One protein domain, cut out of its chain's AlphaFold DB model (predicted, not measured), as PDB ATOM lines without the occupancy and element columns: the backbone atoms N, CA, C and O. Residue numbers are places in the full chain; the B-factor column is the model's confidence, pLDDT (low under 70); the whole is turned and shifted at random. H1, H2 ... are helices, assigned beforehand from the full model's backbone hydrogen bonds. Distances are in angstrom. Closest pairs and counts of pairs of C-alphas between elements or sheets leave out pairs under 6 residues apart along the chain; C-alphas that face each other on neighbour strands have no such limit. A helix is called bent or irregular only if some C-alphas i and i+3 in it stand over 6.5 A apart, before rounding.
ATOM      1  N   VAL A 134     231.043 269.940 105.585       84.19
ATOM      2  CA  VAL A 134     230.248 269.784 106.819       84.19
ATOM      3  C   VAL A 134     229.946 268.313 107.117       84.19
ATOM      4  O   VAL A 134     229.956 267.895 108.275       84.19
ATOM      5  N   ARG A 135     229.698 267.496 106.083       84.00
ATOM      6  CA  ARG A 135     229.505 266.047 106.241       84.00
ATOM      7  C   ARG A 135     230.739 265.388 106.851       84.00
ATOM      8  O   ARG A 135     230.593 264.617 107.796       84.00
ATOM      9  N   ASN A 136     231.919 265.687 106.314       86.00
ATOM     10  CA  ASN A 136     233.171 265.103 106.784       86.00
ATOM     11  C   ASN A 136     233.490 265.555 108.215       86.00
ATOM     12  O   ASN A 136     233.874 264.728 109.038       86.00
ATOM     13  N   GLU A 137     233.267 266.833 108.544       87.25
ATOM     14  CA  GLU A 137     233.444 267.332 109.914       87.25
ATOM     15  C   GLU A 137     232.512 266.632 110.908       87.25
ATOM     16  O   GLU A 137     232.947 266.220 111.983       87.25
ATOM     17  N   LEU A 138     231.240 266.432 110.547       86.56
ATOM     18  CA  LEU A 138     230.294 265.724 111.407       86.56
ATOM     19  C   LEU A 138     230.686 264.251 111.593       86.56
ATOM     20  O   LEU A 138     230.610 263.740 112.709       86.56
ATOM     21  N   GLN A 139     231.118 263.574 110.525       85.31
ATOM     22  CA  GLN A 139     231.619 262.199 110.604       85.31
ATOM     23  C   GLN A 139     232.829 262.097 111.538       85.31
ATOM     24  O   GLN A 139     232.861 261.207 112.386       85.31
ATOM     25  N   GLN A 140     233.779 263.029 111.431       86.94
ATOM     26  CA  GLN A 140     234.949 263.070 112.305       86.94
ATOM     27  C   GLN A 140     234.552 263.310 113.764       86.94
ATOM     28  O   GLN A 140     234.970 262.557 114.635       86.94
ATOM     29  N   ALA A 141     233.685 264.290 114.033       86.31
ATOM     30  CA  ALA A 141     233.237 264.602 115.389       86.31
ATOM     31  C   ALA A 141     232.524 263.418 116.064       86.31
ATOM     32  O   ALA A 141     232.721 263.164 117.253       86.31
ATOM     33  N   ILE A 142     231.705 262.672 115.312       85.25
ATOM     34  CA  ILE A 142     231.063 261.455 115.822       85.25
ATOM     35  C   ILE A 142     232.108 260.355 116.061       85.25
ATOM     36  O   ILE A 142     232.067 259.705 117.102       85.25
ATOM     37  N   SER A 143     233.068 260.175 115.149       83.69
ATOM     38  CA  SER A 143     234.146 259.191 115.313       83.69
ATOM     39  C   SER A 143     235.028 259.484 116.532       83.69
ATOM     40  O   SER A 143     235.343 258.570 117.293       83.69
ATOM     41  N   ASP A 144     235.373 260.751 116.774       84.38
ATOM     42  CA  ASP A 144     236.134 261.177 117.951       84.38
ATOM     43  C   ASP A 144     235.344 260.932 119.245       84.38
ATOM     44  O   ASP A 144     235.902 260.467 120.240       84.38
ATOM     45  N   TYR A 145     234.030 261.182 119.223       83.44
ATOM     46  CA  TYR A 145     233.141 260.886 120.344       83.44
ATOM     47  C   TYR A 145     233.076 259.378 120.647       83.44
ATOM     48  O   TYR A 145     233.214 258.975 121.801       83.44
ATOM     49  N   GLU A 146     232.935 258.531 119.622       82.50
ATOM     50  CA  GLU A 146     232.990 257.069 119.774       82.50
ATOM     51  C   GLU A 146     234.341 256.596 120.307       82.50
ATOM     52  O   GLU A 146     234.401 255.713 121.164       82.50
ATOM     53  N   LYS A 147     235.437 257.178 119.813       82.94
ATOM     54  CA  LYS A 147     236.782 256.857 120.280       82.94
ATOM     55  C   LYS A 147     236.939 257.191 121.761       82.94
ATOM     56  O   LYS A 147     237.424 256.347 122.506       82.94
ATOM     57  N   ALA A 148     236.467 258.358 122.197       86.12
ATOM     58  CA  ALA A 148     236.497 258.751 123.603       86.12
ATOM     59  C   ALA A 148     235.678 257.801 124.495       86.12
ATOM     60  O   ALA A 148     236.116 257.475 125.598       86.12
ATOM     61  N   ILE A 149     234.523 257.313 124.017       83.88
ATOM     62  CA  ILE A 149     233.748 256.271 124.716       83.88
ATOM     63  C   ILE A 149     234.570 254.986 124.825       83.88
ATOM     64  O   ILE A 149     234.733 254.460 125.920       83.88
ATOM     65  N   ARG A 150     235.134 254.500 123.712       80.56
ATOM     66  CA  ARG A 150     235.935 253.266 123.692       80.56
ATOM     67  C   ARG A 150     237.162 253.348 124.594       80.56
ATOM     68  O   ARG A 150     237.475 252.371 125.263       80.56
ATOM     69  N   GLU A 151     237.851 254.485 124.615       86.62
ATOM     70  CA  GLU A 151     239.004 254.718 125.492       86.62
ATOM     71  C   GLU A 151     238.601 254.666 126.972       86.62
ATOM     72  O   GLU A 151     239.323 254.081 127.775       86.62
ATOM     73  N   GLN A 152     237.441 255.222 127.336       86.06
ATOM     74  CA  GLN A 152     236.911 255.135 128.702       86.06
ATOM     75  C   GLN A 152     236.448 253.717 129.055       86.06
ATOM     76  O   GLN A 152     236.754 253.236 130.143       86.06
ATOM     77  N   ASP A 153     235.781 253.013 128.135       83.00
ATOM     78  CA  ASP A 153     235.417 251.604 128.317       83.00
ATOM     79  C   ASP A 153     236.683 250.758 128.557       83.00
ATOM     80  O   ASP A 153     236.760 250.006 129.526       83.00
ATOM     81  N   GLN A 154     237.730 250.927 127.742       82.19
ATOM     82  CA  GLN A 154     238.992 250.188 127.881       82.19
ATOM     83  C   GLN A 154     239.700 250.387 129.228       82.19
ATOM     84  O   GLN A 154     240.490 249.530 129.611       82.19
ATOM     85  N   GLN A 155     239.431 251.469 129.962       88.19
ATOM     86  CA  GLN A 155     240.010 251.673 131.295       88.19
ATOM     87  C   GLN A 155     239.412 250.740 132.352       88.19
ATOM     88  O   GLN A 155     240.080 250.432 133.335       88.19
ATOM     89  N   VAL A 156     238.166 250.298 132.165       84.75
ATOM     90  CA  VAL A 156     237.454 249.446 133.130       84.75
ATOM     91  C   VAL A 156     237.294 248.012 132.646       84.75
ATOM     92  O   VAL A 156     237.212 247.103 133.468       84.75
ATOM     93  N   MET A 157     237.274 247.792 131.327       84.38
ATOM     94  CA  MET A 157     237.015 246.475 130.748       84.38
ATOM     95  C   MET A 157     238.016 245.403 131.196       84.38
ATOM     96  O   MET A 157     237.528 244.354 131.593       84.38
ATOM     97  N   PRO A 158     239.350 245.616 131.220       86.44
ATOM     98  CA  PRO A 158     240.283 244.584 131.675       86.44
ATOM     99  C   PRO A 158     239.956 244.075 133.079       86.44
ATOM    100  O   PRO A 158     239.802 242.881 133.263       86.44
ATOM    101  N   LEU A 159     239.711 244.973 134.039       88.38
ATOM    102  CA  LEU A 159     239.338 244.582 135.401       88.38
ATOM    103  C   LEU A 159     238.007 243.814 135.435       88.38
ATOM    104  O   LEU A 159     237.877 242.825 136.142       88.38
ATOM    105  N   ILE A 160     237.005 244.265 134.677       86.25
ATOM    106  CA  ILE A 160     235.699 243.594 134.619       86.25
ATOM    107  C   ILE A 160     235.823 242.200 133.986       86.25
ATOM    108  O   ILE A 160     235.169 241.266 134.446       86.25
ATOM    109  N   TYR A 161     236.635 242.049 132.940       83.75
ATOM    110  CA  TYR A 161     236.868 240.756 132.307       83.75
ATOM    111  C   TYR A 161     237.679 239.833 133.220       83.75
ATOM    112  O   TYR A 161     237.175 238.776 133.589       83.75
ATOM    113  N   ASP A 162     238.859 240.280 133.644       86.75
ATOM    114  CA  ASP A 162     239.847 239.459 134.342       86.75
ATOM    115  C   ASP A 162     239.392 239.068 135.765       86.75
ATOM    116  O   ASP A 162     239.558 237.916 136.160       86.75
ATOM    117  N   ASP A 163     238.784 239.988 136.529       87.69
ATOM    118  CA  ASP A 163     238.434 239.735 137.940       87.69
ATOM    119  C   ASP A 163     236.983 239.272 138.143       87.69
ATOM    120  O   ASP A 163     236.670 238.686 139.178       87.69
ATOM    121  N   PHE A 164     236.072 239.552 137.202       88.44
ATOM    122  CA  PHE A 164     234.652 239.211 137.363       88.44
ATOM    123  C   PHE A 164     234.178 238.192 136.337       88.44
ATOM    124  O   PHE A 164     233.650 237.152 136.721       88.44
ATOM    125  N   LEU A 165     234.295 238.485 135.038       85.38
ATOM    126  CA  LEU A 165     233.741 237.605 134.001       85.38
ATOM    127  C   LEU A 165     234.503 236.274 133.887       85.38
ATOM    128  O   LEU A 165     233.872 235.267 133.560       85.38
ATOM    129  N   ASP A 166     235.797 236.260 134.207       84.94
ATOM    130  CA  ASP A 166     236.639 235.058 134.214       84.94
ATOM    131  C   ASP A 166     236.577 234.265 135.539       84.94
ATOM    132  O   ASP A 166     237.029 233.114 135.593       84.94
ATOM    133  N   ASP A 167     235.963 234.806 136.601       88.06
ATOM    134  CA  ASP A 167     235.760 234.084 137.863       88.06
ATOM    135  C   ASP A 167     234.660 233.022 137.705       88.06
ATOM    136  O   ASP A 167     233.459 233.288 137.785       88.06
ATOM    137  N   SER A 168     235.083 231.774 137.497       85.31
ATOM    138  CA  SER A 168     234.187 230.629 137.302       85.31
ATOM    139  C   SER A 168     233.285 230.301 138.501       85.31
ATOM    140  O   SER A 168     232.229 229.699 138.302       85.31
ATOM    141  N   GLU A 169     233.673 230.680 139.723       85.88
ATOM    142  CA  GLU A 169     232.865 230.455 140.925       85.88
ATOM    143  C   GLU A 169     231.749 231.502 140.999       85.88
ATOM    144  O   GLU A 169     230.577 231.148 141.161       85.88
ATOM    145  N   LEU A 170     232.092 232.774 140.771       83.69
ATOM    146  CA  LEU A 170     231.133 233.877 140.700       83.69
ATOM    147  C   LEU A 170     230.179 233.748 139.499       83.69
ATOM    148  O   LEU A 170     228.992 234.059 139.604       83.69
ATOM    149  N   MET A 171     230.689 233.278 138.358       85.94
ATOM    150  CA  MET A 171     229.965 233.166 137.086       85.94
ATOM    151  C   MET A 171     229.287 231.806 136.875       85.94
ATOM    152  O   MET A 171     228.885 231.485 135.746       85.94
ATOM    153  N   ASN A 172     229.146 231.017 137.944       82.62
ATOM    154  CA  ASN A 172     228.518 229.702 137.922       82.62
ATOM    155  C   ASN A 172     227.001 229.798 137.667       82.62
ATOM    156  O   ASN A 172     226.255 230.454 138.392       82.62
ATOM    157  N   GLU A 173     226.531 229.090 136.639       79.12
ATOM    158  CA  GLU A 173     225.120 229.032 136.225       79.12
ATOM    159  C   GLU A 173     224.477 227.656 136.477       79.12
ATOM    160  O   GLU A 173     223.414 227.340 135.928       79.12
ATOM    161  N   GLY A 174     225.129 226.815 137.285       75.56
ATOM    162  CA  GLY A 174     224.704 225.453 137.583       75.56
ATOM    163  C   GLY A 174     223.294 225.363 138.173       75.56
ATOM    164  O   GLY A 174     222.803 226.271 138.839       75.56
ATOM    165  N   TRP A 175     222.635 224.224 137.950       64.38
ATOM    166  CA  TRP A 175     221.266 223.958 138.417       64.38
ATOM    167  C   TRP A 175     221.120 223.904 139.944       64.38
ATOM    168  O   TRP A 175     220.001 223.970 140.444       64.38
ATOM    169  N   GLU A 176     222.235 223.775 140.664       71.75
ATOM    170  CA  GLU A 176     222.294 223.756 142.129       71.75
ATOM    171  C   GLU A 176     222.340 225.165 142.747       71.75
ATOM    172  O   GLU A 176     222.144 225.314 143.951       71.75
ATOM    173  N   VAL A 177     222.559 226.204 141.931       73.00
ATOM    174  CA  VAL A 177     222.522 227.609 142.355       73.00
ATOM    175  C   VAL A 177     221.066 228.079 142.405       73.00
ATOM    176  O   VAL A 177     220.262 227.737 141.534       73.00
ATOM    177  N   ASP A 178     220.702 228.877 143.414       84.62
ATOM    178  CA  ASP A 178     219.342 229.401 143.517       84.62
ATOM    179  C   ASP A 178     218.954 230.219 142.269       84.62
ATOM    180  O   ASP A 178     219.775 230.872 141.612       84.62
ATOM    181  N   GLN A 179     217.670 230.163 141.921       82.88
ATOM    182  CA  GLN A 179     217.161 230.725 140.671       82.88
ATOM    183  C   GLN A 179     217.394 232.240 140.560       82.88
ATOM    184  O   GLN A 179     217.563 232.750 139.451       82.88
ATOM    185  N   GLU A 180     217.423 232.958 141.681       84.88
ATOM    186  CA  GLU A 180     217.614 234.405 141.713       84.88
ATOM    187  C   GLU A 180     219.073 234.776 141.415       84.88
ATOM    188  O   GLU A 180     219.343 235.658 140.596       84.88
ATOM    189  N   SER A 181     220.021 234.049 142.005       81.94
ATOM    190  CA  SER A 181     221.453 234.205 141.741       81.94
ATOM    191  C   SER A 181     221.804 233.876 140.293       81.94
ATOM    192  O   SER A 181     222.495 234.662 139.642       81.94
ATOM    193  N   ARG A 182     221.229 232.807 139.725       83.00
ATOM    194  CA  ARG A 182     221.415 232.484 138.301       83.00
ATOM    195  C   ARG A 182     220.918 233.604 137.380       83.00
ATOM    196  O   ARG A 182     221.565 233.927 136.386       83.00
ATOM    197  N   VAL A 183     219.779 234.226 137.700       84.56
ATOM    198  CA  VAL A 183     219.247 235.368 136.933       84.56
ATOM    199  C   VAL A 183     220.177 236.580 137.020       84.56
ATOM    200  O   VAL A 183     220.402 237.227 135.996       84.56
ATOM    201  N   ARG A 184     220.755 236.868 138.194       84.94
ATOM    202  CA  ARG A 184     221.720 237.967 138.374       84.94
ATOM    203  C   ARG A 184     222.993 237.769 137.551       84.94
ATOM    204  O   ARG A 184     223.385 238.695 136.849       84.94
ATOM    205  N   VAL A 185     223.589 236.576 137.585       86.12
ATOM    206  CA  VAL A 185     224.800 236.247 136.808       86.12
ATOM    207  C   VAL A 185     224.542 236.400 135.308       86.12
ATOM    208  O   VAL A 185     225.275 237.100 134.609       86.12
ATOM    209  N   LEU A 186     223.434 235.840 134.817       83.56
ATOM    210  CA  LEU A 186     223.045 235.962 133.412       83.56
ATOM    211  C   LEU A 186     222.739 237.406 132.994       83.56
ATOM    212  O   LEU A 186     222.969 237.771 131.842       83.56
ATOM    213  N   ALA A 187     222.167 238.218 133.886       84.56
ATOM    214  CA  ALA A 187     221.919 239.634 133.627       84.56
ATOM    215  C   ALA A 187     223.231 240.435 133.595       84.56
ATOM    216  O   ALA A 187     223.399 241.305 132.737       84.56
ATOM    217  N   PHE A 188     224.176 240.107 134.479       86.06
ATOM    218  CA  PHE A 188     225.503 240.709 134.505       86.06
ATOM    219  C   PHE A 188     226.266 240.412 133.211       86.06
ATOM    220  O   PHE A 188     226.615 241.355 132.508       86.06
ATOM    221  N   LYS A 189     226.414 239.142 132.806       82.50
ATOM    222  CA  LYS A 189     227.088 238.767 131.544       82.50
ATOM    223  C   LYS A 189     226.482 239.465 130.325       82.50
ATOM    224  O   LYS A 189     227.192 240.117 129.560       82.50
ATOM    225  N   ARG A 190     225.150 239.445 130.203       82.00
ATOM    226  CA  ARG A 190     224.428 240.114 129.105       82.00
ATOM    227  C   ARG A 190     224.663 241.622 129.035       82.00
ATOM    228  O   ARG A 190     224.532 242.205 127.962       82.00
ATOM    229  N   THR A 191     225.027 242.260 130.148       82.31
ATOM    230  CA  THR A 191     225.366 243.689 130.172       82.31
ATOM    231  C   THR A 191     226.651 243.981 129.381       82.31
ATOM    232  O   THR A 191     226.809 245.089 128.864       82.31
ATOM    233  N   PHE A 192     227.550 243.002 129.231       77.38
ATOM    234  CA  PHE A 192     228.865 243.158 128.593       77.38
ATOM    235  C   PHE A 192     229.020 242.394 127.264       77.38
ATOM    236  O   PHE A 192     229.961 242.660 126.528       77.38
TER     237      PHE A 192
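Overview. This is residues 134 to 192 of the 207 residues of an uncharacterized protein of Bacillus cereus (UniProt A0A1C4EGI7). Picture a long helical arm on a small hook-shaped head: residues 134 to 156 of H1 stick out alone, and beyond them the chain loops round and folds back. The head holds the second arm of the bent helix, H1b, then a long loop, then H2, which runs back opposite to H1b without clearly touching it. You have 59 printed residues with two named helices, H1 then H2, and no named strand; the class is all helix. The whole is extended, with a radius of gyration of the C-alphas of 17.7 A, and its spans are 58 by 19 by 10 A, the long one made by the free arm.

Along the chain. Find C-alpha 134 at (230.248, 269.784, 106.819), where H1, residues 134 to 165, begins. It was assigned as one helix by its hydrogen bonds, but it is bent: C-alphas 155 and 158 are 7.1 A apart. Arm H1a, residues 134 to 155, is 32.0 A long; arm H1b, residues 158 to 165, is 9.8 A long. Go on to C-alpha 179 at (217.161, 230.725, 140.671); from there H2, residues 179 to 192, runs 20.9 A to C-alpha 192 at (228.865, 243.158, 128.593).

Arrangement. At the bend, H1a and H1b stand at a steep tilt of 59 degrees. Look next at Leu 165 and Lys 189, the closest C-alphas of H1b and H2, 7.2 A apart: these two are close but not clearly touching. They run opposite ways at a shallow tilt of 23 degrees. H1a and H2 are apart. Every O i to N i+4 pair is within hydrogen-bond range in H1a and H1b; in H2, 9 of 10 are.

Size, cuts and confidence. The C-alphas farthest apart are those of Val 134 and Glu 176, at 58.6 A. The printed part has no cut. The link from H1 to H2, residues 166 to 178, is long. Mean pLDDT of the printed part is 83.7, and residue 175 is under 70.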